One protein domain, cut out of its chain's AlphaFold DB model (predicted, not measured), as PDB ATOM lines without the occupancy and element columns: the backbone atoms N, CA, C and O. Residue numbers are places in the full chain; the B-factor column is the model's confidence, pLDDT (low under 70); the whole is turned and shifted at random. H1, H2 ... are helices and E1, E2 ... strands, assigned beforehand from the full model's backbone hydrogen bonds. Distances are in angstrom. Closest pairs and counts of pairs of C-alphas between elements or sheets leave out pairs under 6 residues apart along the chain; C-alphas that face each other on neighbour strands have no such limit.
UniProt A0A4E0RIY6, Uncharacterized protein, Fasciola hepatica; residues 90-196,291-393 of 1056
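Overview. This is residues 90 to 196 and 291 to 393 of the 1056 residues of an uncharacterized protein of Fasciola hepatica (UniProt A0A4E0RIY6). The domain has two lobes: a sandwich of two small sheets with crossed strands, and a cluster of helices round the long helix H1. Residues 90 to 104 of H1 pack on one face of the sheet E4 E3 E6, and the rest of H1 runs on among the helices. The printed part has 210 residues, with seven named helices, H1 to H7, then six named strands, E1 to E6; the class is mixed. The sheets, in order E4 E3 E6 and E1 E2 E5, are antiparallel. The whole is compact, with radius of gyration of the C-alphas 18.7 A, and only just elongated, spanning 60 by 40 by 35 A.

Arrangement. E3, residues 326 to 335, is antiparallel to E4, residues 348 to 353, its hairpin partner, and to E6, residues 367 to 376; N 327 and O 353, and N 332 and O 370, are within hydrogen-bond range, each 2.8 A. This sheet is twisted. E2, residues 305 to 311, is antiparallel to E1, residues 296 to 302, in a hairpin with N 299 and O 308 at 2.9 A, and to E5, residues 357 to 361, with N 309 and O 358 at 2.8 A. The sheets form a sandwich, face to face, their planes 18 degrees apart and strands at 40 degrees. H1, residues 90 to 115, is on the sheet E4 E3 E6, two layers, at a height over the sheet of 7.5 A. H1 is the hub. Its residues 91 to 103 alone touch H7, residues 175 to 192, closest at the C-alphas of Ala 95 and Ala 190, 4.9 A. H5, residues 149 to 155, touches H7, closest at the C-alphas of Cys 152 and Gly 183, 4.4 A. H1 also touches H5, H3, residues 132 to 141, and H2, residues 119 to 130. H2 and H3, a helical hairpin, only just touch, with 3 pairs of C-alphas within 8 A. H4, residues 143 to 147, touches no helix; H6, residues 162 to 165, touches H7. Every O i to N i+4 pair is within hydrogen-bond range in H1, H4, H5 and H7, against 7 of 8 in H2 and 4 of 6 in H3; H6 is too short.

Along the chain. H1 runs 37.5 A from C-alpha 90 at (246.721, 206.924, 257.366). H7 measures 25.7 A, E3 30.2 A and E6 28.9 A, ending at C-alpha 376 (257.947, 201.373, 257.402).

Size, cuts and confidence. Residues 197 to 290 are not printed; C-alphas 196 and 291 are 12.4 A apart. The links E2 to E3 and E3 to E4 are long. Low confidence includes residues 313 to 321.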
ATOM      1  N   GLU A  90     245.811 207.906 256.762       65.94
ATOM      2  CA  GLU A  90     246.721 206.924 257.366       65.94
ATOM      3  C   GLU A  90     247.352 206.020 256.290       65.94
ATOM      4  O   GLU A  90     248.573 205.900 256.223       65.94
ATOM      5  N   SER A  91     246.527 205.429 255.414       71.56
ATOM      6  CA  SER A  91     246.968 204.547 254.322       71.56
ATOM      7  C   SER A  91     247.896 205.266 253.344       71.56
ATOM      8  O   SER A  91     248.952 204.732 253.018       71.56
ATOM      9  N   ARG A  92     247.550 206.497 252.943       79.00
ATOM     10  CA  ARG A  92     248.389 207.327 252.064       79.00
ATOM     11  C   ARG A  92     249.753 207.628 252.674       79.00
ATOM     12  O   ARG A  92     250.773 207.446 252.018       79.00
ATOM     13  N   THR A  93     249.782 208.014 253.950       83.25
ATOM     14  CA  THR A  93     251.044 208.313 254.646       83.25
ATOM     15  C   THR A  93     251.943 207.072 254.738       83.25
ATOM     16  O   THR A  93     253.157 207.170 254.559       83.25
ATOM     17  N   VAL A  94     251.365 205.888 254.978       83.44
ATOM     18  CA  VAL A  94     252.125 204.627 254.977       83.44
ATOM     19  C   VAL A  94     252.608 204.271 253.566       83.44
ATOM     20  O   VAL A  94     253.769 203.902 253.426       83.44
ATOM     21  N   ALA A  95     251.788 204.441 252.523       85.75
ATOM     22  CA  ALA A  95     252.183 204.194 251.132       85.75
ATOM     23  C   ALA A  95     253.346 205.098 250.675       85.75
ATOM     24  O   ALA A  95     254.301 204.610 250.070       85.75
ATOM     25  N   ALA A  96     253.331 206.382 251.047       89.31
ATOM     26  CA  ALA A  96     254.464 207.289 250.850       89.31
ATOM     27  C   ALA A  96     255.729 206.788 251.578       89.31
ATOM     28  O   ALA A  96     256.813 206.761 250.999       89.31
ATOM     29  N   GLY A  97     255.596 206.308 252.822       90.25
ATOM     30  CA  GLY A  97     256.695 205.686 253.573       90.25
ATOM     31  C   GLY A  97     257.268 204.425 252.907       90.25
ATOM     32  O   GLY A  97     258.489 204.271 252.855       90.25
ATOM     33  N   VAL A  98     256.410 203.559 252.353       89.44
ATOM     34  CA  VAL A  98     256.805 202.366 251.576       89.44
ATOM     35  C   VAL A  98     257.569 202.780 250.320       89.44
ATOM     36  O   VAL A  98     258.638 202.236 250.046       89.44
ATOM     37  N   CYS A  99     257.062 203.781 249.599       91.94
ATOM     38  CA  CYS A  99     257.695 204.313 248.398       91.94
ATOM     39  C   CYS A  99     259.099 204.860 248.687       91.94
ATOM     40  O   CYS A  99     260.068 204.436 248.058       91.94
ATOM     41  N   LYS A 100     259.245 205.697 249.722       92.75
ATOM     42  CA  LYS A 100     260.555 206.219 250.141       92.75
ATOM     43  C   LYS A 100     261.521 205.111 250.580       92.75
ATOM     44  O   LYS A 100     262.702 205.168 250.245       92.75
ATOM     45  N   ALA A 101     261.037 204.082 251.278       91.44
ATOM     46  CA  ALA A 101     261.859 202.926 251.643       91.44
ATOM     47  C   ALA A 101     262.335 202.128 250.413       91.44
ATOM     48  O   ALA A 101     263.484 201.693 250.376       91.44
ATOM     49  N   GLN A 102     261.500 201.976 249.384       91.19
ATOM     50  CA  GLN A 102     261.881 201.303 248.141       91.19
ATOM     51  C   GLN A 102     262.866 202.140 247.299       91.19
ATOM     52  O   GLN A 102     263.869 201.587 246.854       91.19
ATOM     53  N   CYS A 103     262.689 203.463 247.172       92.69
ATOM     54  CA  CYS A 103     263.698 204.337 246.543       92.69
ATOM     55  C   CYS A 103     265.061 204.247 247.266       92.69
ATOM     56  O   CYS A 103     266.113 204.171 246.628       92.69
ATOM     57  N   LEU A 104     265.064 204.194 248.607       91.81
ATOM     58  CA  LEU A 104     266.286 203.989 249.402       91.81
ATOM     59  C   LEU A 104     266.911 202.608 249.170       91.81
ATOM     60  O   LEU A 104     268.137 202.481 249.182       91.81
ATOM     61  N   LYS A 105     266.090 201.575 248.954       90.56
ATOM     62  CA  LYS A 105     266.547 200.215 248.650       90.56
ATOM     63  C   LYS A 105     267.213 200.153 247.274       90.56
ATOM     64  O   LYS A 105     268.327 199.650 247.163       90.56
ATOM     65  N   GLU A 106     266.586 200.736 246.258       90.31
ATOM     66  CA  GLU A 106     267.140 200.808 244.901       90.31
ATOM     67  C   GLU A 106     268.432 201.642 244.853       90.31
ATOM     68  O   GLU A 106     269.390 201.248 244.184       90.31
ATOM     69  N   CYS A 107     268.526 202.725 245.635       91.12
ATOM     70  CA  CYS A 107     269.793 203.426 245.859       91.12
ATOM     71  C   CYS A 107     270.859 202.510 246.496       91.12
ATOM     72  O   CYS A 107     271.975 202.418 245.980       91.12
ATOM     73  N   ALA A 108     270.536 201.815 247.593       89.69
ATOM     74  CA  ALA A 108     271.483 200.954 248.304       89.69
ATOM     75  C   ALA A 108     272.021 199.809 247.427       89.69
ATOM     76  O   ALA A 108     273.211 199.494 247.495       89.69
ATOM     77  N   ASP A 109     271.177 199.226 246.575       89.38
ATOM     78  CA  ASP A 109     271.574 198.165 245.644       89.38
ATOM     79  C   ASP A 109     272.426 198.706 244.483       89.38
ATOM     80  O   ASP A 109     273.418 198.079 244.105       89.38
ATOM     81  N   ASN A 110     272.134 199.913 243.983       88.19
ATOM     82  CA  ASN A 110     273.008 200.607 243.029       88.19
ATOM     83  C   ASN A 110     274.383 200.940 243.637       88.19
ATOM     84  O   ASN A 110     275.404 200.759 242.974       88.19
ATOM     85  N   LEU A 111     274.435 201.399 244.893       88.56
ATOM     86  CA  LEU A 111     275.693 201.654 245.606       88.56
ATOM     87  C   LEU A 111     276.506 200.363 245.776       88.56
ATOM     88  O   LEU A 111     277.700 200.351 245.481       88.56
ATOM     89  N   GLN A 112     275.861 199.258 246.169       88.44
ATOM     90  CA  GLN A 112     276.505 197.943 246.246       88.44
ATOM     91  C   GLN A 112     277.056 197.497 244.888       88.44
ATOM     92  O   GLN A 112     278.242 197.181 244.794       88.44
ATOM     93  N   GLN A 113     276.249 197.537 243.822       88.06
ATOM     94  CA  GLN A 113     276.684 197.110 242.490       88.06
ATOM     95  C   GLN A 113     277.887 197.920 241.982       88.06
ATOM     96  O   GLN A 113     278.823 197.345 241.430       88.06
ATOM     97  N   LYS A 114     277.877 199.245 242.167       85.12
ATOM     98  CA  LYS A 114     278.918 200.137 241.630       85.12
ATOM     99  C   LYS A 114     280.180 200.200 242.509       85.12
ATOM    100  O   LYS A 114     281.257 200.485 241.988       85.12
ATOM    101  N   SER A 115     280.092 199.828 243.794       85.75
ATOM    102  CA  SER A 115     281.256 199.647 244.689       85.75
ATOM    103  C   SER A 115     282.245 198.570 244.213       85.75
ATOM    104  O   SER A 115     283.417 198.603 244.577       85.75
ATOM    105  N   LEU A 116     281.798 197.649 243.348       88.50
ATOM    106  CA  LEU A 116     282.643 196.634 242.710       88.50
ATOM    107  C   LEU A 116     283.596 197.220 241.651       88.50
ATOM    108  O   LEU A 116     284.542 196.550 241.246       88.50
ATOM    109  N   THR A 117     283.330 198.442 241.179       85.94
ATOM    110  CA  THR A 117     284.077 199.111 240.099       85.94
ATOM    111  C   THR A 117     284.675 200.458 240.500       85.94
ATOM    112  O   THR A 117     285.611 200.916 239.851       85.94
ATOM    113  N   ASP A 118     284.153 201.092 241.551       86.69
ATOM    114  CA  ASP A 118     284.568 202.411 242.030       86.69
ATOM    115  C   ASP A 118     284.956 202.332 243.514       86.69
ATOM    116  O   ASP A 118     284.132 202.034 244.388       86.69
ATOM    117  N   THR A 119     286.228 202.608 243.801       87.69
ATOM    118  CA  THR A 119     286.786 202.555 245.157       87.69
ATOM    119  C   THR A 119     286.202 203.621 246.083       87.69
ATOM    120  O   THR A 119     286.044 203.354 247.272       87.69
ATOM    121  N   THR A 120     285.812 204.788 245.561       85.12
ATOM    122  CA  THR A 120     285.209 205.870 246.357       85.12
ATOM    123  C   THR A 120     283.804 205.488 246.827       85.12
ATOM    124  O   THR A 120     283.431 205.738 247.973       85.12
ATOM    125  N   ILE A 121     283.049 204.772 245.987       85.00
ATOM    126  CA  ILE A 121     281.748 204.197 246.358       85.00
ATOM    127  C   ILE A 121     281.935 203.056 247.365       85.00
ATOM    128  O   ILE A 121     281.141 202.930 248.298       85.00
ATOM    129  N   GLY A 122     283.008 202.268 247.240       86.06
ATOM    130  CA  GLY A 122     283.410 201.284 248.250       86.06
ATOM    131  C   GLY A 122     283.656 201.897 249.635       86.06
ATOM    132  O   GLY A 122     283.214 201.340 250.642       86.06
ATOM    133  N   GLU A 123     284.293 203.068 249.705       86.62
ATOM    134  CA  GLU A 123     284.493 203.804 250.962       86.62
ATOM    135  C   GLU A 123     283.180 204.350 251.541       86.62
ATOM    136  O   GLU A 123     282.922 204.167 252.734       86.62
ATOM    137  N   VAL A 124     282.302 204.927 250.710       86.06
ATOM    138  CA  VAL A 124     280.959 205.375 251.134       86.06
ATOM    139  C   VAL A 124     280.133 204.201 251.672       86.06
ATOM    140  O   VAL A 124     279.556 204.293 252.754       86.06
ATOM    141  N   LEU A 125     280.124 203.060 250.978       86.31
ATOM    142  CA  LEU A 125     279.411 201.857 251.415       86.31
ATOM    143  C   LEU A 125     279.958 201.325 252.753       86.31
ATOM    144  O   LEU A 125     279.186 200.921 253.624       86.31
ATOM    145  N   LYS A 126     281.280 201.384 252.953       84.50
ATOM    146  CA  LYS A 126     281.958 201.017 254.206       84.50
ATOM    147  C   LYS A 126     281.664 201.986 255.360       84.50
ATOM    148  O   LYS A 126     281.632 201.554 256.510       84.50
ATOM    149  N   ALA A 127     281.418 203.267 255.087       84.38
ATOM    150  CA  ALA A 127     280.910 204.205 256.090       84.38
ATOM    151  C   ALA A 127     279.431 203.922 256.424       84.38
ATOM    152  O   ALA A 127     279.036 203.934 257.592       84.38
ATOM    153  N   LEU A 128     278.617 203.583 255.420       84.12
ATOM    154  CA  LEU A 128     277.196 203.267 255.594       84.12
ATOM    155  C   LEU A 128     276.936 201.959 256.356       84.12
ATOM    156  O   LEU A 128     275.907 201.865 257.024       84.12
ATOM    157  N   THR A 129     277.841 200.972 256.333       80.31
ATOM    158  CA  THR A 129     277.732 199.799 257.227       80.31
ATOM    159  C   THR A 129     277.985 200.151 258.696       80.31
ATOM    160  O   THR A 129     277.442 199.480 259.572       80.31
ATOM    161  N   GLN A 130     278.749 201.213 258.980       78.69
ATOM    162  CA  GLN A 130     278.998 201.707 260.340       78.69
ATOM    163  C   GLN A 130     277.887 202.641 260.838       78.69
ATOM    164  O   GLN A 130     277.505 202.563 262.005       78.69
ATOM    165  N   LEU A 131     277.337 203.502 259.969       77.31
ATOM    166  CA  LEU A 131     276.295 204.473 260.335       77.31
ATOM    167  C   LEU A 131     275.122 204.508 259.326       77.31
ATOM    168  O   LEU A 131     274.971 205.475 258.572       77.31
ATOM    169  N   PRO A 132     274.226 203.498 259.327       74.62
ATOM    170  CA  PRO A 132     273.198 203.359 258.290       74.62
ATOM    171  C   PRO A 132     272.102 204.437 258.268       74.62
ATOM    172  O   PRO A 132     271.315 204.489 257.326       74.62
ATOM    173  N   THR A 133     272.018 205.310 259.278       72.88
ATOM    174  CA  THR A 133     271.115 206.478 259.258       72.88
ATOM    175  C   THR A 133     271.410 207.425 258.099       72.88
ATOM    176  O   THR A 133     270.480 208.049 257.588       72.88
ATOM    177  N   GLN A 134     272.675 207.499 257.670       83.12
ATOM    178  CA  GLN A 134     273.132 208.398 256.609       83.12
ATOM    179  C   GLN A 134     272.823 207.905 255.192       83.12
ATOM    180  O   GLN A 134     273.122 208.623 254.245       83.12
ATOM    181  N   LEU A 135     272.195 206.731 255.016       86.88
ATOM    182  CA  LEU A 135     271.881 206.190 253.685       86.88
ATOM    183  C   LEU A 135     271.136 207.214 252.817       86.88
ATOM    184  O   LEU A 135     271.570 207.488 251.706       86.88
ATOM    185  N   ARG A 136     270.085 207.854 253.350       88.69
ATOM    186  CA  ARG A 136     269.344 208.912 252.640       88.69
ATOM    187  C   ARG A 136     270.236 210.101 252.264       88.69
ATOM    188  O   ARG A 136     270.136 210.608 251.152       88.69
ATOM    189  N   THR A 137     271.101 210.533 253.181       88.56
ATOM    190  CA  THR A 137     272.033 211.650 252.982       88.56
ATOM    191  C   THR A 137     273.005 211.358 251.839       88.56
ATOM    192  O   THR A 137     273.178 212.191 250.956       88.56
ATOM    193  N   GLU A 138     273.581 210.154 251.808       88.62
ATOM    194  CA  GLU A 138     274.520 209.728 250.766       88.62
ATOM    195  C   GLU A 138     273.829 209.464 249.421       88.62
ATOM    196  O   GLU A 138     274.365 209.850 248.384       88.62
ATOM    197  N   CYS A 139     272.618 208.892 249.418       90.06
ATOM    198  CA  CYS A 139     271.800 208.735 248.211       90.06
ATOM    199  C   CYS A 139     271.503 210.084 247.541       90.06
ATOM    200  O   CYS A 139     271.690 210.218 246.334       90.06
ATOM    201  N   SER A 140     271.099 211.087 248.330       89.19
ATOM    202  CA  SER A 140     270.835 212.455 247.863       89.19
ATOM    203  C   SER A 140     272.119 213.148 247.381       89.19
ATOM    204  O   SER A 140     272.200 213.623 246.249       89.19
ATOM    205  N   ARG A 141     273.206 213.080 248.168       88.88
ATOM    206  CA  ARG A 141     274.533 213.619 247.799       88.88
ATOM    207  C   ARG A 141     275.072 213.048 246.479       88.88
ATOM    208  O   ARG A 141     275.828 213.724 245.785       88.88
ATOM    209  N   LEU A 142     274.700 211.813 246.139       85.38
ATOM    210  CA  LEU A 142     275.084 211.114 244.910       85.38
ATOM    211  C   LEU A 142     273.970 211.105 243.839       85.38
ATOM    212  O   LEU A 142     274.121 210.446 242.809       85.38
ATOM    213  N   SER A 143     272.864 211.833 244.037       80.19
ATOM    214  CA  SER A 143     271.731 211.839 243.103       80.19
ATOM    215  C   SER A 143     272.092 212.495 241.768       80.19
ATOM    216  O   SER A 143     271.956 211.859 240.719       80.19
ATOM    217  N   VAL A 144     272.665 213.708 241.851       71.94
ATOM    218  CA  VAL A 144     272.789 214.795 240.841       71.94
ATOM    219  C   VAL A 144     273.474 214.428 239.504       71.94
ATOM    220  O   VAL A 144     273.547 215.244 238.590       71.94
ATOM    221  N   GLY A 145     273.939 213.193 239.328       62.59
ATOM    222  CA  GLY A 145     274.382 212.695 238.021       62.59
ATOM    223  C   GLY A 145     274.565 211.182 237.937       62.59
ATOM    224  O   GLY A 145     275.355 210.720 237.115       62.59
ATOM    225  N   PHE A 146     273.945 210.403 238.835       66.44
ATOM    226  CA  PHE A 146     274.375 209.013 239.034       66.44
ATOM    227  C   PHE A 146     273.356 208.054 239.662       66.44
ATOM    228  O   PHE A 146     273.377 206.864 239.320       66.44
ATOM    229  N   LEU A 147     272.504 208.527 240.579       76.62
ATOM    230  CA  LEU A 147     271.482 207.702 241.246       76.62
ATOM    231  C   LEU A 147     270.052 208.206 241.036       76.62
ATOM    232  O   LEU A 147     269.145 207.382 241.085       76.62
ATOM    233  N   TYR A 148     269.851 209.509 240.801       84.69
ATOM    234  CA  TYR A 148     268.524 210.118 240.609       84.69
ATOM    235  C   TYR A 148     267.532 209.767 241.743       84.69
ATOM    236  O   TYR A 148     266.341 209.542 241.530       84.69
ATOM    237  N   TYR A 149     268.054 209.628 242.966       89.88
ATOM    238  CA  TYR A 149     267.311 209.220 244.154       89.88
ATOM    239  C   TYR A 149     266.322 210.301 244.609       89.88
ATOM    240  O   TYR A 149     265.205 209.968 245.007       89.88
ATOM    241  N   ASP A 150     266.715 211.575 244.542       89.69
ATOM    242  CA  ASP A 150     265.872 212.690 244.987       89.69
ATOM    243  C   ASP A 150     264.593 212.789 244.138       89.69
ATOM    244  O   ASP A 150     263.510 213.023 244.669       89.69
ATOM    245  N   GLU A 151     264.696 212.509 242.839       90.69
ATOM    246  CA  GLU A 151     263.582 212.439 241.894       90.69
ATOM    247  C   GLU A 151     262.610 211.287 242.211       90.69
ATOM    248  O   GLU A 151     261.392 211.461 242.124       90.69
ATOM    249  N   CYS A 152     263.128 210.128 242.639       92.06
ATOM    250  CA  CYS A 152     262.313 209.010 243.132       92.06
ATOM    251  C   CYS A 152     261.614 209.384 244.453       92.06
ATOM    252  O   CYS A 152     260.404 209.201 244.591       92.06
ATOM    253  N   GLU A 153     262.350 209.961 245.413       90.62
ATOM    254  CA  GLU A 153     261.793 210.361 246.710       90.62
ATOM    255  C   GLU A 153     260.732 211.465 246.576       90.62
ATOM    256  O   GLU A 153     259.715 211.410 247.269       90.62
ATOM    257  N   GLN A 154     260.933 212.441 245.687       90.12
ATOM    258  CA  GLN A 154     259.991 213.540 245.469       90.12
ATOM    259  C   GLN A 154     258.666 213.047 244.867       90.12
ATOM    260  O   GLN A 154     257.597 213.506 245.273       90.12
ATOM    261  N   ALA A 155     258.703 212.064 243.961       90.50
ATOM    262  CA  ALA A 155     257.493 211.430 243.435       90.50
ATOM    263  C   ALA A 155     256.674 210.722 244.539       90.50
ATOM    264  O   ALA A 155     255.439 210.787 244.535       90.50
ATOM    265  N   CYS A 156     257.349 210.130 245.535       89.75
ATOM    266  CA  CYS A 156     256.715 209.521 246.712       89.75
ATOM    267  C   CYS A 156     255.995 210.518 247.642       89.75
ATOM    268  O   CYS A 156     255.260 210.078 248.526       89.75
ATOM    269  N   GLU A 157     256.195 211.834 247.493       82.62
ATOM    270  CA  GLU A 157     255.484 212.863 248.274       82.62
ATOM    271  C   GLU A 157     254.163 213.316 247.629       82.62
ATOM    272  O   GLU A 157     253.457 214.161 248.181       82.62
ATOM    273  N   SER A 158     253.798 212.768 246.466       72.31
ATOM    274  CA  SER A 158     252.553 213.139 245.795       72.31
ATOM    275  C   SER A 158     251.321 212.472 246.430       72.31
ATOM    276  O   SER A 158     251.213 211.259 246.545       72.31
ATOM    277  N   ASP A 159     250.312 213.265 246.789       66.25
ATOM    278  CA  ASP A 159     249.013 212.787 247.301       66.25
ATOM    279  C   ASP A 159     248.089 212.246 246.172       66.25
ATOM    280  O   ASP A 159     246.861 212.402 246.204       66.25
ATOM    281  N   ARG A 160     248.668 211.701 245.093       70.12
ATOM    282  CA  ARG A 160     248.041 211.639 243.760       70.12
ATOM    283  C   ARG A 160     248.189 210.262 243.090       70.12
ATOM    284  O   ARG A 160     249.223 209.619 243.245       70.12
ATOM    285  N   PRO A 161     247.189 209.800 242.313       73.00
ATOM    286  CA  PRO A 161     247.273 208.534 241.578       73.00
ATOM    287  C   PRO A 161     248.290 208.612 240.425       73.00
ATOM    288  O   PRO A 161     248.588 209.705 239.932       73.00
ATOM    289  N   TYR A 162     248.761 207.455 239.933       83.25
ATOM    290  CA  TYR A 162     249.840 207.364 238.933       83.25
ATOM    291  C   TYR A 162     249.715 208.352 237.764       83.25
ATOM    292  O   TYR A 162     250.654 209.090 237.494       83.25
ATOM    293  N   ASN A 163     248.543 208.417 237.118       81.44
ATOM    294  CA  ASN A 163     248.283 209.246 235.927       81.44
ATOM    295  C   ASN A 163     248.414 210.766 236.151       81.44
ATOM    296  O   ASN A 163     248.356 211.535 235.187       81.44
ATOM    297  N   GLU A 164     248.495 211.205 237.408       84.19
ATOM    298  CA  GLU A 164     248.676 212.602 237.794       84.19
ATOM    299  C   GLU A 164     250.074 212.841 238.387       84.19
ATOM    300  O   GLU A 164     250.707 213.828 238.020       84.19
ATOM    301  N   CYS A 165     250.611 211.899 239.178       87.12
ATOM    302  CA  CYS A 165     252.027 211.892 239.575       87.12
ATOM    303  C   CYS A 165     252.953 211.899 238.343       87.12
ATOM    304  O   CYS A 165     253.852 212.729 238.233       87.12
ATOM    305  N   SER A 166     252.669 211.060 237.340       87.56
ATOM    306  CA  SER A 166     253.476 210.935 236.119       87.56
ATOM    307  C   SER A 166     253.492 212.191 235.238       87.56
ATOM    308  O   SER A 166     254.250 212.237 234.276       87.56
ATOM    309  N   ARG A 167     252.648 213.195 235.523       87.50
ATOM    310  CA  ARG A 167     252.653 214.509 234.850       87.50
ATOM    311  C   ARG A 167     253.604 215.512 235.504       87.50
ATOM    312  O   ARG A 167     253.806 216.587 234.951       87.50
ATOM    313  N   MET A 168     254.134 215.186 236.684       86.00
ATOM    314  CA  MET A 168     255.134 215.984 237.398       86.00
ATOM    315  C   MET A 168     256.568 215.594 237.005       86.00
ATOM    316  O   MET A 168     257.493 216.357 237.261       86.00
ATOM    317  N   CYS A 169     256.749 214.427 236.379       89.31
ATOM    318  CA  CYS A 169     258.037 213.942 235.892       89.31
ATOM    319  C   CYS A 169     258.415 214.557 234.537       89.31
ATOM    320  O   CYS A 169     257.548 214.886 233.725       89.31
ATOM    321  N   GLU A 170     259.718 214.659 234.270       85.12
ATOM    322  CA  GLU A 170     260.241 215.104 232.976       85.12
ATOM    323  C   GLU A 170     259.794 214.187 231.823       85.12
ATOM    324  O   GLU A 170     259.748 212.963 231.956       85.12
ATOM    325  N   THR A 171     259.498 214.781 230.665       76.81
ATOM    326  CA  THR A 171     259.061 214.051 229.468       76.81
ATOM    327  C   THR A 171     260.226 213.776 228.519       76.81
ATOM    328  O   THR A 171     260.714 214.690 227.853       76.81
ATOM    329  N   GLY A 172     260.622 212.511 228.402       66.75
ATOM    330  CA  GLY A 172     261.671 212.042 227.494       66.75
ATOM    331  C   GLY A 172     262.464 210.898 228.119       66.75
ATOM    332  O   GLY A 172     262.126 210.429 229.201       66.75
ATOM    333  N   ASP A 173     263.546 210.475 227.466       76.69
ATOM    334  CA  ASP A 173     264.421 209.411 227.975       76.69
ATOM    335  C   ASP A 173     265.429 209.899 229.047       76.69
ATOM    336  O   ASP A 173     266.520 209.339 229.176       76.69
ATOM    337  N   SER A 174     265.108 210.949 229.820       85.38
ATOM    338  CA  SER A 174     266.006 211.448 230.873       85.38
ATOM    339  C   SER A 174     266.049 210.469 232.061       85.38
ATOM    340  O   SER A 174     264.999 210.019 232.525       85.38
ATOM    341  N   PRO A 175     267.236 210.111 232.597       82.31
ATOM    342  CA  PRO A 175     267.330 209.223 233.762       82.31
ATOM    343  C   PRO A 175     266.608 209.758 235.011       82.31
ATOM    344  O   PRO A 175     266.010 208.983 235.755       82.31
ATOM    345  N   SER A 176     266.600 211.081 235.188       84.56
ATOM    346  CA  SER A 176     265.803 211.836 236.164       84.56
ATOM    347  C   SER A 176     264.297 211.598 235.989       84.56
ATOM    348  O   SER A 176     263.615 211.192 236.933       84.56
ATOM    349  N   GLY A 177     263.779 211.759 234.764       87.19
ATOM    350  CA  GLY A 177     262.383 211.480 234.416       87.19
ATOM    351  C   GLY A 177     261.999 210.019 234.658       87.19
ATOM    352  O   GLY A 177     260.976 209.745 235.289       87.19
ATOM    353  N   TRP A 178     262.853 209.073 234.252       87.69
ATOM    354  CA  TRP A 178     262.670 207.645 234.533       87.69
ATOM    355  C   TRP A 178     262.629 207.335 236.035       87.69
ATOM    356  O   TRP A 178     261.792 206.538 236.457       87.69
ATOM    357  N   SER A 179     263.474 207.973 236.850       89.69
ATOM    358  CA  SER A 179     263.492 207.764 238.304       89.69
ATOM    359  C   SER A 179     262.237 208.315 238.995       89.69
ATOM    360  O   SER A 179     261.600 207.615 239.784       89.69
ATOM    361  N   CYS A 180     261.791 209.516 238.611       91.62
ATOM    362  CA  CYS A 180     260.507 210.073 239.048       91.62
ATOM    363  C   CYS A 180     259.327 209.158 238.668       91.62
ATOM    364  O   CYS A 180     258.465 208.859 239.499       91.62
ATOM    365  N   LEU A 181     259.303 208.637 237.433       90.25
ATOM    366  CA  LEU A 181     258.269 207.696 236.989       90.25
ATOM    367  C   LEU A 181     258.302 206.377 237.774       90.25
ATOM    368  O   LEU A 181     257.239 205.815 238.047       90.25
ATOM    369  N   THR A 182     259.483 205.896 238.169       90.38
ATOM    370  CA  THR A 182     259.638 204.742 239.066       90.38
ATOM    371  C   THR A 182     259.038 205.031 240.442       90.38
ATOM    372  O   THR A 182     258.176 204.268 240.879       90.38
ATOM    373  N   GLY A 183     259.355 206.171 241.067       91.19
ATOM    374  CA  GLY A 183     258.717 206.607 242.317       91.19
ATOM    375  C   GLY A 183     257.185 206.672 242.214       91.19
ATOM    376  O   GLY A 183     256.479 206.082 243.034       91.19
ATOM    377  N   CYS A 184     256.645 207.260 241.138       91.44
ATOM    378  CA  CYS A 184     255.198 207.279 240.882       91.44
ATOM    379  C   CYS A 184     254.575 205.872 240.766       91.44
ATOM    380  O   CYS A 184     253.440 205.672 241.201       91.44
ATOM    381  N   ARG A 185     255.279 204.893 240.174       89.38
ATOM    382  CA  ARG A 185     254.801 203.497 240.070       89.38
ATOM    383  C   ARG A 185     254.815 202.789 241.418       89.38
ATOM    384  O   ARG A 185     253.854 202.096 241.740       89.38
ATOM    385  N   ILE A 186     255.880 202.970 242.197       88.75
ATOM    386  CA  ILE A 186     256.009 202.372 243.530       88.75
ATOM    387  C   ILE A 186     254.910 202.912 244.453       88.75
ATOM    388  O   ILE A 186     254.257 202.134 245.148       88.75
ATOM    389  N   LEU A 187     254.658 204.224 244.426       88.81
ATOM    390  CA  LEU A 187     253.593 204.855 245.202       88.81
ATOM    391  C   LEU A 187     252.204 204.316 244.825       88.81
ATOM    392  O   LEU A 187     251.441 203.917 245.701       88.81
ATOM    393  N   ASP A 188     251.877 204.260 243.531       85.50
ATOM    394  CA  ASP A 188     250.595 203.732 243.043       85.50
ATOM    395  C   ASP A 188     250.406 202.243 243.395       85.50
ATOM    396  O   ASP A 188     249.315 201.837 243.805       85.50
ATOM    397  N   ALA A 189     251.479 201.446 243.343       82.50
ATOM    398  CA  ALA A 189     251.475 200.071 243.830       82.50
ATOM    399  C   ALA A 189     251.228 199.996 245.349       82.50
ATOM    400  O   ALA A 189     250.389 199.207 245.781       82.50
ATOM    401  N   ALA A 190     251.882 200.841 246.153       81.75
ATOM    402  CA  ALA A 190     251.724 200.890 247.610       81.75
ATOM    403  C   ALA A 190     250.367 201.460 248.078       81.75
ATOM    404  O   ALA A 190     249.929 201.170 249.190       81.75
ATOM    405  N   LEU A 191     249.676 202.242 247.241       78.56
ATOM    406  CA  LEU A 191     248.290 202.673 247.471       78.56
ATOM    407  C   LEU A 191     247.279 201.560 247.138       78.56
ATOM    408  O   LEU A 191     246.268 201.403 247.825       78.56
ATOM    409  N   LYS A 192     247.545 200.764 246.093       74.06
ATOM    410  CA  LYS A 192     246.670 199.663 245.648       74.06
ATOM    411  C   LYS A 192     246.860 198.369 246.440       74.06
ATOM    412  O   LYS A 192     245.902 197.602 246.563       74.06
ATOM    413  N   GLN A 193     248.062 198.127 246.960       68.75
ATOM    414  CA  GLN A 193     248.428 196.930 247.713       68.75
ATOM    415  C   GLN A 193     248.638 197.247 249.197       68.75
ATOM    416  O   GLN A 193     249.480 198.059 249.573       68.75
ATOM    417  N   ARG A 194     247.901 196.556 250.067       64.75
ATOM    418  CA  ARG A 194     248.072 196.599 251.522       64.75
ATOM    419  C   ARG A 194     249.144 195.596 251.948       64.75
ATOM    420  O   ARG A 194     249.391 194.595 251.274       64.75
ATOM    421  N   SER A 195     249.781 195.857 253.084       65.25
ATOM    422  CA  SER A 195     250.865 195.033 253.631       65.25
ATOM    423  C   SER A 195     250.421 193.591 253.936       65.25
ATOM    424  O   SER A 195     249.276 193.363 254.324       65.25
ATOM    425  N   GLY A 196     251.345 192.630 253.805       63.34
ATOM    426  CA  GLY A 196     251.113 191.199 254.057       63.34
ATOM    427  C   GLY A 196     250.893 190.349 252.795       63.34
ATOM    428  O   GLY A 196     250.709 190.866 251.691       63.34
ATOM    429  N   PRO A 291     259.030 195.773 260.081       79.75
ATOM    430  CA  PRO A 291     259.816 196.371 261.150       79.75
ATOM    431  C   PRO A 291     258.996 196.481 262.448       79.75
ATOM    432  O   PRO A 291     257.782 196.710 262.392       79.75
ATOM    433  N   PRO A 292     259.624 196.313 263.625       80.94
ATOM    434  CA  PRO A 292     258.937 196.464 264.900       80.94
ATOM    435  C   PRO A 292     258.436 197.902 265.075       80.94
ATOM    436  O   PRO A 292     259.085 198.855 264.641       80.94
ATOM    437  N   ILE A 293     257.292 198.050 265.743       80.38
ATOM    438  CA  ILE A 293     256.771 199.361 266.141       80.38
ATOM    439  C   ILE A 293     257.741 199.952 267.186       80.38
ATOM    440  O   ILE A 293     258.015 199.272 268.177       80.38
ATOM    441  N   PRO A 294     258.308 201.155 266.973       83.94
ATOM    442  CA  PRO A 294     259.308 201.724 267.868       83.94
ATOM    443  C   PRO A 294     258.663 202.659 268.901       83.94
ATOM    444  O   PRO A 294     257.821 203.478 268.547       83.94
ATOM    445  N   THR A 295     259.089 202.584 270.162       84.50
ATOM    446  CA  THR A 295     258.479 203.375 271.245       84.50
ATOM    447  C   THR A 295     259.010 204.803 271.325       84.50
ATOM    448  O   THR A 295     260.224 205.019 271.387       84.50
ATOM    449  N   VAL A 296     258.100 205.784 271.372       89.19
ATOM    450  CA  VAL A 296     258.439 207.218 271.441       89.19
ATOM    451  C   VAL A 296     258.762 207.666 272.869       89.19
ATOM    452  O   VAL A 296     257.977 207.490 273.799       89.19
ATOM    453  N   ARG A 297     259.898 208.348 273.028       90.81
ATOM    454  CA  ARG A 297     260.298 209.105 274.221       90.81
ATOM    455  C   ARG A 297     260.202 210.605 273.934       90.81
ATOM    456  O   ARG A 297     260.514 211.045 272.830       90.81
ATOM    457  N   ILE A 298     259.779 211.381 274.934       92.69
ATOM    458  CA  ILE A 298     259.555 212.833 274.840       92.69
ATOM    459  C   ILE A 298     260.343 213.536 275.950       92.69
ATOM    460  O   ILE A 298     260.254 213.135 277.109       92.69
ATOM    461  N   LEU A 299     261.067 214.607 275.615       92.31
ATOM    462  CA  LEU A 299     261.754 215.484 276.568       92.31
ATOM    463  C   LEU A 299     261.422 216.959 276.271       92.31
ATOM    464  O   LEU A 299     261.586 217.412 275.141       92.31
ATOM    465  N   GLU A 300     260.977 217.721 277.277       92.50
ATOM    466  CA  GLU A 300     260.789 219.179 277.163       92.50
ATOM    467  C   GLU A 300     262.130 219.902 277.372       92.50
ATOM    468  O   GLU A 300     262.651 219.968 278.489       92.50
ATOM    469  N   ALA A 301     262.675 220.483 276.303       87.38
ATOM    470  CA  ALA A 301     263.756 221.456 276.390       87.38
ATOM    471  C   ALA A 301     263.170 222.841 276.711       87.38
ATOM    472  O   ALA A 301     262.158 223.247 276.141       87.38
ATOM    473  N   LYS A 302     263.801 223.568 277.644       83.19
ATOM    474  CA  LYS A 302     263.256 224.816 278.217       83.19
ATOM    475  C   LYS A 302     263.760 226.101 277.552       83.19
ATOM    476  O   LYS A 302     263.170 227.153 277.769       83.19
ATOM    477  N   SER A 303     264.855 226.037 276.794       84.00
ATOM    478  CA  SER A 303     265.456 227.191 276.117       84.00
ATOM    479  C   SER A 303     266.245 226.733 274.877       84.00
ATOM    480  O   SER A 303     267.291 226.106 275.051       84.00
ATOM    481  N   PRO A 304     265.757 226.998 273.648       82.75
ATOM    482  CA  PRO A 304     264.390 227.430 273.339       82.75
ATOM    483  C   PRO A 304     263.346 226.371 273.763       82.75
ATOM    484  O   PRO A 304     263.679 225.183 273.843       82.75
ATOM    485  N   PRO A 305     262.088 226.767 274.041       86.81
ATOM    486  CA  PRO A 305     261.015 225.822 274.343       86.81
ATOM    487  C   PRO A 305     260.794 224.876 273.156       86.81
ATOM    488  O   PRO A 305     260.530 225.322 272.038       86.81
ATOM    489  N   SER A 306     260.930 223.571 273.381       89.50
ATOM    490  CA  SER A 306     260.701 222.550 272.350       89.50
ATOM    491  C   SER A 306     260.496 221.156 272.942       89.50
ATOM    492  O   SER A 306     260.967 220.862 274.041       89.50
ATOM    493  N   PHE A 307     259.819 220.277 272.198       92.44
ATOM    494  CA  PHE A 307     259.778 218.847 272.508       92.44
ATOM    495  C   PHE A 307     260.782 218.097 271.639       92.44
ATOM    496  O   PHE A 307     260.664 218.078 270.413       92.44
ATOM    497  N   LEU A 308     261.759 217.465 272.284       92.44
ATOM    498  CA  LEU A 308     262.678 216.521 271.662       92.44
ATOM    499  C   LEU A 308     262.039 215.132 271.705       92.44
ATOM    500  O   LEU A 308     261.668 214.643 272.774       92.44
ATOM    501  N   LEU A 309     261.898 214.519 270.534       92.88
ATOM    502  CA  LEU A 309     261.273 213.218 270.325       92.88
ATOM    503  C   LEU A 309     262.350 212.236 269.868       92.88
ATOM    504  O   LEU A 309     263.104 212.538 268.943       92.88
ATOM    505  N   SER A 310     262.428 211.064 270.488       92.12
ATOM    506  CA  SER A 310     263.373 210.010 270.098       92.12
ATOM    507  C   SER A 310     262.756 208.626 270.249       92.12
ATOM    508  O   SER A 310     261.834 208.430 271.037       92.12
ATOM    509  N   TRP A 311     263.234 207.663 269.468       89.56
ATOM    510  CA  TRP A 311     262.760 206.278 269.509       89.56
ATOM    511  C   TRP A 311     263.889 205.312 269.149       89.56
ATOM    512  O   TRP A 311     264.873 205.689 268.514       89.56
ATOM    513  N   GLU A 312     263.784 204.057 269.576       77.94
ATOM    514  CA  GLU A 312     264.857 203.074 269.392       77.94
ATOM    515  C   GLU A 312     264.720 202.310 268.062       77.94
ATOM    516  O   GLU A 312     263.618 201.986 267.613       77.94
ATOM    517  N   ARG A 313     265.856 201.966 267.434       67.50
ATOM    518  CA  ARG A 313     265.889 200.886 266.433       67.50
ATOM    519  C   ARG A 313     265.740 199.565 267.185       67.50
ATOM    520  O   ARG A 313     266.636 199.196 267.938       67.50
ATOM    521  N   GLY A 314     264.620 198.870 266.981       60.12
ATOM    522  CA  GLY A 314     264.356 197.576 267.616       60.12
ATOM    523  C   GLY A 314     265.502 196.586 267.382       60.12
ATOM    524  O   GLY A 314     265.976 196.434 266.258       60.12
ATOM    525  N   LEU A 315     265.954 195.928 268.452       49.38
ATOM    526  CA  LEU A 315     267.290 195.322 268.556       49.38
ATOM    527  C   LEU A 315     267.481 193.978 267.809       49.38
ATOM    528  O   LEU A 315     268.232 193.117 268.267       49.38
ATOM    529  N   ARG A 316     266.790 193.753 266.685       51.06
ATOM    530  CA  ARG A 316     266.943 192.548 265.849       51.06
ATOM    531  C   ARG A 316     267.437 192.927 264.457       51.06
ATOM    532  O   ARG A 316     266.822 193.716 263.750       51.06
ATOM    533  N   THR A 317     268.592 192.373 264.107       54.09
ATOM    534  CA  THR A 317     269.407 192.758 262.957       54.09
ATOM    535  C   THR A 317     268.859 192.239 261.632       54.09
ATOM    536  O   THR A 317     268.831 191.032 261.397       54.09
ATOM    537  N   LEU A 318     268.590 193.165 260.718       49.88
ATOM    538  CA  LEU A 318     268.905 192.999 259.301       49.88
ATOM    539  C   LEU A 318     270.000 194.013 258.952       49.88
ATOM    540  O   LEU A 318     270.146 195.032 259.634       49.88
ATOM    541  N   ASN A 319     270.766 193.764 257.890       56.34
ATOM    542  CA  ASN A 319     271.648 194.797 257.354       56.34
ATOM    543  C   ASN A 319     270.760 195.955 256.869       56.34
ATOM    544  O   ASN A 319     269.954 195.777 255.964       56.34
ATOM    545  N   ASN A 320     270.894 197.156 257.438       57.78
ATOM    546  CA  ASN A 320     270.035 198.299 257.073       57.78
ATOM    547  C   ASN A 320     270.167 198.724 255.587       57.78
ATOM    548  O   ASN A 320     269.344 199.485 255.092       57.78
ATOM    549  N   LEU A 321     271.187 198.222 254.876       68.44
ATOM    550  CA  LEU A 321     271.357 198.335 253.421       68.44
ATOM    551  C   LEU A 321     270.527 197.307 252.622       68.44
ATOM    552  O   LEU A 321     270.209 197.547 251.461       68.44
ATOM    553  N   SER A 322     270.177 196.152 253.206       72.19
ATOM    554  CA  SER A 322     269.336 195.145 252.543       72.19
ATOM    555  C   SER A 322     267.843 195.438 252.686       72.19
ATOM    556  O   SER A 322     267.096 195.135 251.764       72.19
ATOM    557  N   GLU A 323     267.419 196.035 253.804       79.00
ATOM    558  CA  GLU A 323     266.037 196.472 254.057       79.00
ATOM    559  C   GLU A 323     266.039 197.813 254.823       79.00
ATOM    560  O   GLU A 323     266.068 197.815 256.057       79.00
ATOM    561  N   PRO A 324     266.054 198.968 254.130       86.38
ATOM    562  CA  PRO A 324     266.043 200.273 254.785       86.38
ATOM    563  C   PRO A 324     264.682 200.578 255.426       86.38
ATOM    564  O   PRO A 324     263.622 200.272 254.877       86.38
ATOM    565  N   ILE A 325     264.724 201.218 256.599       86.88
ATOM    566  CA  ILE A 325     263.542 201.587 257.389       86.88
ATOM    567  C   ILE A 325     263.382 203.108 257.411       86.88
ATOM    568  O   ILE A 325     264.317 203.842 257.744       86.88
ATOM    569  N   VAL A 326     262.164 203.556 257.120       90.50
ATOM    570  CA  VAL A 326     261.700 204.940 257.216       90.50
ATOM    571  C   VAL A 326     260.676 205.033 258.349       90.50
ATOM    572  O   VAL A 326     259.812 204.171 258.496       90.50
ATOM    573  N   TYR A 327     260.761 206.079 259.163       90.94
ATOM    574  CA  TYR A 327     259.823 206.361 260.245       90.94
ATOM    575  C   TYR A 327     258.829 207.435 259.824       90.94
ATOM    576  O   TYR A 327     259.221 208.506 259.362       90.94
ATOM    577  N   VAL A 328     257.545 207.153 260.025       91.31
ATOM    578  CA  VAL A 328     256.442 208.102 259.864       91.31
ATOM    579  C   VAL A 328     256.033 208.573 261.252       91.31
ATOM    580  O   VAL A 328     255.472 207.794 262.024       91.31
ATOM    581  N   LEU A 329     256.298 209.839 261.571       91.25
ATOM    582  CA  LEU A 329     255.895 210.463 262.830       91.25
ATOM    583  C   LEU A 329     254.670 211.350 262.597       91.25
ATOM    584  O   LEU A 329     254.704 212.269 261.776       91.25
ATOM    585  N   GLN A 330     253.600 211.105 263.349       91.69
ATOM    586  CA  GLN A 330     252.385 211.915 263.334       91.69
ATOM    587  C   GLN A 330     252.162 212.610 264.678       91.69
ATOM    588  O   GLN A 330     252.520 212.098 265.739       91.69
ATOM    589  N   VAL A 331     251.537 213.785 264.613       91.69
ATOM    590  CA  VAL A 331     251.127 214.598 265.756       91.69
ATOM    591  C   VAL A 331     249.627 214.888 265.681       91.69
ATOM    592  O   VAL A 331     249.066 215.106 264.606       91.69
ATOM    593  N   LYS A 332     248.982 214.891 266.843       90.69
ATOM    594  CA  LYS A 332     247.589 215.277 267.072       90.69
ATOM    595  C   LYS A 332     247.566 216.356 268.151       90.69
ATOM    596  O   LYS A 332     248.348 216.298 269.098       90.69
ATOM    597  N   THR A 333     246.717 217.368 267.992       93.12
ATOM    598  CA  THR A 333     246.757 218.594 268.809       93.12
ATOM    599  C   THR A 333     245.395 218.980 269.374       93.12
ATOM    600  O   THR A 333     244.355 218.680 268.790       93.12
ATOM    601  N   TYR A 334     245.396 219.671 270.513       92.94
ATOM    602  CA  TYR A 334     244.194 220.210 271.152       92.94
ATOM    603  C   TYR A 334     244.504 221.511 271.895       92.94
ATOM    604  O   TYR A 334     245.581 221.641 272.471       92.94
ATOM    605  N   PHE A 335     243.561 222.453 271.929       90.44
ATOM    606  CA  PHE A 335     243.713 223.731 272.626       90.44
ATOM    607  C   PHE A 335     242.661 223.884 273.732       90.44
ATOM    608  O   PHE A 335     241.501 224.207 273.472       90.44
ATOM    609  N   GLY A 336     243.070 223.661 274.980       87.62
ATOM    610  CA  GLY A 336     242.188 223.723 276.145       87.62
ATOM    611  C   GLY A 336     242.862 223.251 277.440       87.62
ATOM    612  O   GLY A 336     244.003 222.792 277.400       87.62
ATOM    613  N   PRO A 337     242.171 223.357 278.590       87.19
ATOM    614  CA  PRO A 337     242.745 223.080 279.911       87.19
ATOM    615  C   PRO A 337     243.130 221.612 280.120       87.19
ATOM    616  O   PRO A 337     244.172 221.326 280.704       87.19
ATOM    617  N   GLU A 338     242.320 220.692 279.601       89.88
ATOM    618  CA  GLU A 338     242.458 219.241 279.741       89.88
ATOM    619  C   GLU A 338     242.272 218.600 278.365       89.88
ATOM    620  O   GLU A 338     241.351 218.981 277.641       89.88
ATOM    621  N   PHE A 339     243.142 217.661 277.983       89.94
ATOM    622  CA  PHE A 339     243.125 217.046 276.653       89.94
ATOM    623  C   PHE A 339     241.849 216.231 276.392       89.94
ATOM    624  O   PHE A 339     241.632 215.197 277.025       89.94
ATOM    625  N   ASP A 340     241.057 216.637 275.394       87.44
ATOM    626  CA  ASP A 340     239.949 215.832 274.871       87.44
ATOM    627  C   ASP A 340     240.325 215.193 273.523       87.44
ATOM    628  O   ASP A 340     240.571 215.876 272.525       87.44
ATOM    629  N   ASN A 341     240.317 213.858 273.475       86.88
ATOM    630  CA  ASN A 341     240.577 213.057 272.277       86.88
ATOM    631  C   ASN A 341     239.483 213.199 271.185       86.88
ATOM    632  O   ASN A 341     239.718 212.827 270.032       86.88
ATOM    633  N   ARG A 342     238.292 213.711 271.537       86.19
ATOM    634  CA  ARG A 342     237.137 213.924 270.642       86.19
ATOM    635  C   ARG A 342     237.130 215.297 269.970       86.19
ATOM    636  O   ARG A 342     236.625 215.411 268.861       86.19
ATOM    637  N   LEU A 343     237.669 216.315 270.645       84.81
ATOM    638  CA  LEU A 343     237.725 217.714 270.183       84.81
ATOM    639  C   LEU A 343     239.120 218.123 269.672       84.81
ATOM    640  O   LEU A 343     239.374 219.289 269.382       84.81
ATOM    641  N   SER A 344     240.046 217.170 269.596       86.62
ATOM    642  CA  SER A 344     241.382 217.345 269.022       86.62
ATOM    643  C   SER A 344     241.368 217.230 267.498       86.62
ATOM    644  O   SER A 344     240.480 216.621 266.903       86.62
ATOM    645  N   SER A 345     242.408 217.774 266.867       88.38
ATOM    646  CA  SER A 345     242.633 217.691 265.424       88.38
ATOM    647  C   SER A 345     242.785 216.248 264.915       88.38
ATOM    648  O   SER A 345     243.058 215.307 265.666       88.38
ATOM    649  N   ALA A 346     242.618 216.064 263.603       86.69
ATOM    650  CA  ALA A 346     243.014 214.829 262.934       86.69
ATOM    651  C   ALA A 346     244.543 214.639 263.000       86.69
ATOM    652  O   ALA A 346     245.294 215.613 263.075       86.69
ATOM    653  N   TRP A 347     245.002 213.386 262.933       86.06
ATOM    654  CA  TRP A 347     246.430 213.068 262.860       86.06
ATOM    655  C   TRP A 347     247.082 213.746 261.651       86.06
ATOM    656  O   TRP A 347     246.691 213.503 260.510       86.06
ATOM    657  N   LYS A 348     248.100 214.573 261.907       87.88
ATOM    658  CA  LYS A 348     248.918 215.221 260.881       87.88
ATOM    659  C   LYS A 348     250.328 214.646 260.908       87.88
ATOM    660  O   LYS A 348     250.955 214.573 261.961       87.88
ATOM    661  N   THR A 349     250.854 214.284 259.745       87.56
ATOM    662  CA  THR A 349     252.255 213.873 259.598       87.56
ATOM    663  C   THR A 349     253.183 215.054 259.876       87.56
ATOM    664  O   THR A 349     253.034 216.123 259.283       87.56
ATOM    665  N   LEU A 350     254.107 214.865 260.821       86.00
ATOM    666  CA  LEU A 350     255.103 215.855 261.231       86.00
ATOM    667  C   LEU A 350     256.403 215.687 260.436       86.00
ATOM    668  O   LEU A 350     256.993 216.678 260.023       86.00
ATOM    669  N   VAL A 351     256.832 214.440 260.208       86.81
ATOM    670  CA  VAL A 351     258.001 214.101 259.382       86.81
ATOM    671  C   VAL A 351     257.936 212.643 258.906       86.81
ATOM    672  O   VAL A 351     257.379 211.781 259.591       86.81
ATOM    673  N   ILE A 352     258.533 212.371 257.743       88.88
ATOM    674  CA  ILE A 352     258.847 211.029 257.234       88.88
ATOM    675  C   ILE A 352     260.371 210.977 257.021       88.88
ATOM    676  O   ILE A 352     260.887 211.761 256.228       88.88
ATOM    677  N   SER A 353     261.114 210.143 257.763       87.94
ATOM    678  CA  SER A 353     262.596 210.196 257.793       87.94
ATOM    679  C   SER A 353     263.274 208.888 258.237       87.94
ATOM    680  O   SER A 353     262.685 208.083 258.948       87.94
ATOM    681  N   THR A 354     264.543 208.683 257.865       86.81
ATOM    682  CA  THR A 354     265.409 207.570 258.329       86.81
ATOM    683  C   THR A 354     266.018 207.795 259.725       86.81
ATOM    684  O   THR A 354     266.642 206.888 260.299       86.81
ATOM    685  N   LEU A 355     265.863 209.007 260.273       86.81
ATOM    686  CA  LEU A 355     266.350 209.408 261.593       86.81
ATOM    687  C   LEU A 355     265.460 208.859 262.717       86.81
ATOM    688  O   LEU A 355     264.243 208.782 262.587       86.81
ATOM    689  N   THR A 356     266.072 208.516 263.850       87.12
ATOM    690  CA  THR A 356     265.408 207.967 265.050       87.12
ATOM    691  C   THR A 356     264.994 209.046 266.059       87.12
ATOM    692  O   THR A 356     265.100 208.868 267.274       87.12
ATOM    693  N   GLY A 357     264.577 210.204 265.553       88.06
ATOM    694  CA  GLY A 357     264.160 211.337 266.367       88.06
ATOM    695  C   GLY A 357     263.710 212.540 265.542       88.06
ATOM    696  O   GLY A 357     263.950 212.613 264.336       88.06
ATOM    697  N   ALA A 358     263.050 213.480 266.212       89.94
ATOM    698  CA  ALA A 358     262.552 214.735 265.660       89.94
ATOM    699  C   ALA A 358     262.487 215.815 266.756       89.94
ATOM    700  O   ALA A 358     262.525 215.505 267.947       89.94
ATOM    701  N   GLN A 359     262.339 217.081 266.366       88.69
ATOM    702  CA  GLN A 359     262.114 218.191 267.292       88.69
ATOM    703  C   GLN A 359     260.855 218.957 266.885       88.69
ATOM    704  O   GLN A 359     260.716 219.353 265.729       88.69
ATOM    705  N   LEU A 360     259.956 219.191 267.841       89.00
ATOM    706  CA  LEU A 360     258.898 220.186 267.709       89.00
ATOM    707  C   LEU A 360     259.365 221.472 268.395       89.00
ATOM    708  O   LEU A 360     259.262 221.605 269.617       89.00
ATOM    709  N   SER A 361     259.922 222.384 267.601       87.88
ATOM    710  CA  SER A 361     260.288 223.737 268.027       87.88
ATOM    711  C   SER A 361     259.046 224.585 268.297       87.88
ATOM    712  O   SER A 361     258.026 224.406 267.635       87.88
ATOM    713  N   GLU A 362     259.144 225.504 269.261       85.44
ATOM    714  CA  GLU A 362     258.120 226.516 269.567       85.44
ATOM    715  C   GLU A 362     256.681 225.959 269.730       85.44
ATOM    716  O   GLU A 362     255.736 226.465 269.118       85.44
ATOM    717  N   PRO A 363     256.464 224.916 270.562       89.06
ATOM    718  CA  PRO A 363     255.123 224.429 270.861       89.06
ATOM    719  C   PRO A 363     254.293 225.530 271.538       89.06
ATOM    720  O   PRO A 363     254.754 226.227 272.442       89.06
ATOM    721  N   GLY A 364     253.047 225.683 271.096       87.94
ATOM    722  CA  GLY A 364     252.167 226.768 271.508       87.94
ATOM    723  C   GLY A 364     251.734 226.663 272.970       87.94
ATOM    724  O   GLY A 364     251.358 225.598 273.462       87.94
ATOM    725  N   ILE A 365     251.709 227.800 273.663       89.62
ATOM    726  CA  ILE A 365     251.236 227.890 275.048       89.62
ATOM    727  C   ILE A 365     249.747 227.504 275.104       89.62
ATOM    728  O   ILE A 365     248.930 227.999 274.327       89.62
ATOM    729  N   GLY A 366     249.386 226.601 276.021       88.12
ATOM    730  CA  GLY A 366     248.014 226.095 276.167       88.12
ATOM    731  C   GLY A 366     247.587 225.042 275.141       88.12
ATOM    732  O   GLY A 366     246.422 224.635 275.154       88.12
ATOM    733  N   TRP A 367     248.502 224.593 274.279       92.56
ATOM    734  CA  TRP A 367     248.281 223.455 273.396       92.56
ATOM    735  C   TRP A 367     248.780 222.156 274.024       92.56
ATOM    736  O   TRP A 367     249.872 222.081 274.588       92.56
ATOM    737  N   TRP A 368     247.967 221.120 273.860       94.12
ATOM    738  CA  TRP A 368     248.325 219.733 274.089       94.12
ATOM    739  C   TRP A 368     248.733 219.075 272.773       94.12
ATOM    740  O   TRP A 368     248.137 219.334 271.722       94.12
ATOM    741  N   TYR A 369     249.702 218.175 272.867       95.19
ATOM    742  CA  TYR A 369     250.290 217.414 271.777       95.19
ATOM    743  C   TYR A 369     250.269 215.931 272.128       95.19
ATOM    744  O   TYR A 369     250.628 215.538 273.237       95.19
ATOM    745  N   GLN A 370     249.872 215.100 271.174       94.62
ATOM    746  CA  GLN A 370     249.959 213.651 271.259       94.62
ATOM    747  C   GLN A 370     250.697 213.146 270.022       94.62
ATOM    748  O   GLN A 370     250.464 213.656 268.925       94.62
ATOM    749  N   PHE A 371     251.586 212.170 270.185       93.44
ATOM    750  CA  PHE A 371     252.416 211.657 269.098       93.44
ATOM    751  C   PHE A 371     252.139 210.173 268.863       93.44
ATOM    752  O   PHE A 371     251.789 209.442 269.789       93.44
ATOM    753  N   GLN A 372     252.311 209.724 267.624       91.31
ATOM    754  CA  GLN A 372     252.373 208.306 267.277       91.31
ATOM    755  C   GLN A 372     253.380 208.108 266.143       91.31
ATOM    756  O   GLN A 372     253.514 208.966 265.267       91.31
ATOM    757  N   VAL A 373     254.092 206.983 266.153       90.88
ATOM    758  CA  VAL A 373     255.105 206.653 265.143       90.88
ATOM    759  C   VAL A 373     254.825 205.280 264.539       90.88
ATOM    760  O   VAL A 373     254.353 204.376 265.227       90.88
ATOM    761  N   ALA A 374     255.113 205.137 263.250       88.12
ATOM    762  CA  ALA A 374     255.153 203.863 262.547       88.12
ATOM    763  C   ALA A 374     256.533 203.680 261.906       88.12
ATOM    764  O   ALA A 374     257.077 204.614 261.313       88.12
ATOM    765  N   ALA A 375     257.092 202.475 261.998       88.44
ATOM    766  CA  ALA A 375     258.231 202.068 261.179       88.44
ATOM    767  C   ALA A 375     257.720 201.449 259.871       88.44
ATOM    768  O   ALA A 375     256.751 200.687 259.885       88.44
ATOM    769  N   VAL A 376     258.362 201.774 258.751       88.31
ATOM    770  CA  VAL A 376     257.947 201.373 257.402       88.31
ATOM    771  C   VAL A 376     259.164 200.889 256.613       88.31
ATOM    772  O   VAL A 376     260.217 201.522 256.654       88.31
ATOM    773  N   ASN A 377     259.029 199.778 255.894       87.06
ATOM    774  CA  ASN A 377     259.975 199.334 254.865       87.06
ATOM    775  C   ASN A 377     259.213 199.044 253.557       87.06
ATOM    776  O   ASN A 377     258.000 199.254 253.484       87.06
ATOM    777  N   ARG A 378     259.890 198.533 252.520       84.12
ATOM    778  CA  ARG A 378     259.251 198.203 251.229       84.12
ATOM    779  C   ARG A 378     258.119 197.164 251.313       84.12
ATOM    780  O   ARG A 378     257.286 197.103 250.417       84.12
ATOM    781  N   TRP A 379     258.063 196.369 252.384       80.06
ATOM    782  CA  TRP A 379     257.011 195.371 252.624       80.06
ATOM    783  C   TRP A 379     255.787 195.948 253.356       80.06
ATOM    784  O   TRP A 379     254.744 195.292 253.439       80.06
ATOM    785  N   GLY A 380     255.890 197.176 253.880       79.69
ATOM    786  CA  GLY A 380     254.815 197.857 254.590       79.69
ATOM    787  C   GLY A 380     255.174 198.282 256.008       79.69
ATOM    788  O   GLY A 380     256.308 198.639 256.321       79.69
ATOM    789  N   SER A 381     254.168 198.250 256.882       81.06
ATOM    790  CA  SER A 381     254.290 198.607 258.294       81.06
ATOM    791  C   SER A 381     253.405 197.715 259.164       81.06
ATOM    792  O   SER A 381     252.340 197.279 258.732       81.06
ATOM    793  N   ARG A 382     253.806 197.506 260.425       77.94
ATOM    794  CA  ARG A 382     252.931 196.934 261.467       77.94
ATOM    795  C   ARG A 382     251.841 197.919 261.935       77.94
ATOM    796  O   ARG A 382     250.925 197.513 262.648       77.94
ATOM    797  N   GLY A 383     251.922 199.186 261.521       75.75
ATOM    798  CA  GLY A 383     251.042 200.277 261.937       75.75
ATOM    799  C   GLY A 383     251.706 201.223 262.939       75.75
ATOM    800  O   GLY A 383     252.903 201.128 263.213       75.75
ATOM    801  N   PHE A 384     250.910 202.150 263.467       81.94
ATOM    802  CA  PHE A 384     251.328 203.077 264.518       81.94
ATOM    803  C   PHE A 384     251.299 202.409 265.901       81.94
ATOM    804  O   PHE A 384     250.496 201.505 266.144       81.94
ATOM    805  N   GLU A 385     252.153 202.876 266.814       70.31
ATOM    806  CA  GLU A 385     252.065 202.546 268.244       70.31
ATOM    807  C   GLU A 385     250.729 203.010 268.856       70.31
ATOM    808  O   GLU A 385     250.022 203.849 268.291       70.31
ATOM    809  N   LEU A 386     250.394 202.504 270.049       77.88
ATOM    810  CA  LEU A 386     249.468 203.220 270.927       77.88
ATOM    811  C   LEU A 386     249.996 204.656 271.113       77.88
ATOM    812  O   LEU A 386     251.153 204.809 271.506       77.88
ATOM    813  N   PRO A 387     249.190 205.700 270.844       87.25
ATOM    814  CA  PRO A 387     249.632 207.083 270.976       87.25
ATOM    815  C   PRO A 387     250.228 207.393 272.348       87.25
ATOM    816  O   PRO A 387     249.738 206.905 273.371       87.25
ATOM    817  N   THR A 388     251.241 208.262 272.377       91.81
ATOM    818  CA  THR A 388     251.890 208.695 273.623       91.81
ATOM    819  C   THR A 388     250.867 209.274 274.607       91.81
ATOM    820  O   THR A 388     249.806 209.758 274.195       91.81
ATOM    821  N   PRO A 389     251.181 209.347 275.912       92.31
ATOM    822  CA  PRO A 389     250.480 210.263 276.804       92.31
ATOM    823  C   PRO A 389     250.447 211.685 276.199       92.31
ATOM    824  O   PRO A 389     251.453 212.111 275.617       92.31
ATOM    825  N   PRO A 390     249.324 212.421 276.293       93.38
ATOM    826  CA  PRO A 390     249.270 213.818 275.874       93.38
ATOM    827  C   PRO A 390     250.218 214.683 276.714       93.38
ATOM    828  O   PRO A 390     250.211 214.610 277.943       93.38
ATOM    829  N   VAL A 391     251.005 215.531 276.055       94.00
ATOM    830  CA  VAL A 391     251.951 216.465 276.684       94.00
ATOM    831  C   VAL A 391     251.590 217.915 276.363       94.00
ATOM    832  O   VAL A 391     251.032 218.211 275.312       94.00
ATOM    833  N   GLN A 392     251.929 218.833 277.261       92.94
ATOM    834  CA  GLN A 392     251.848 220.286 277.069       92.94
ATOM    835  C   GLN A 392     253.082 220.932 277.710       92.94
ATOM    836  O   GLN A 392     253.755 220.284 278.515       92.94
ATOM    837  N   LEU A 393     253.389 222.190 277.378       88.56
ATOM    838  CA  LEU A 393     254.506 222.901 278.010       88.56
ATOM    839  C   LEU A 393     254.309 222.986 279.531       88.56
ATOM    840  O   LEU A 393     253.313 223.522 280.020       88.56
TER     841      LEU A 393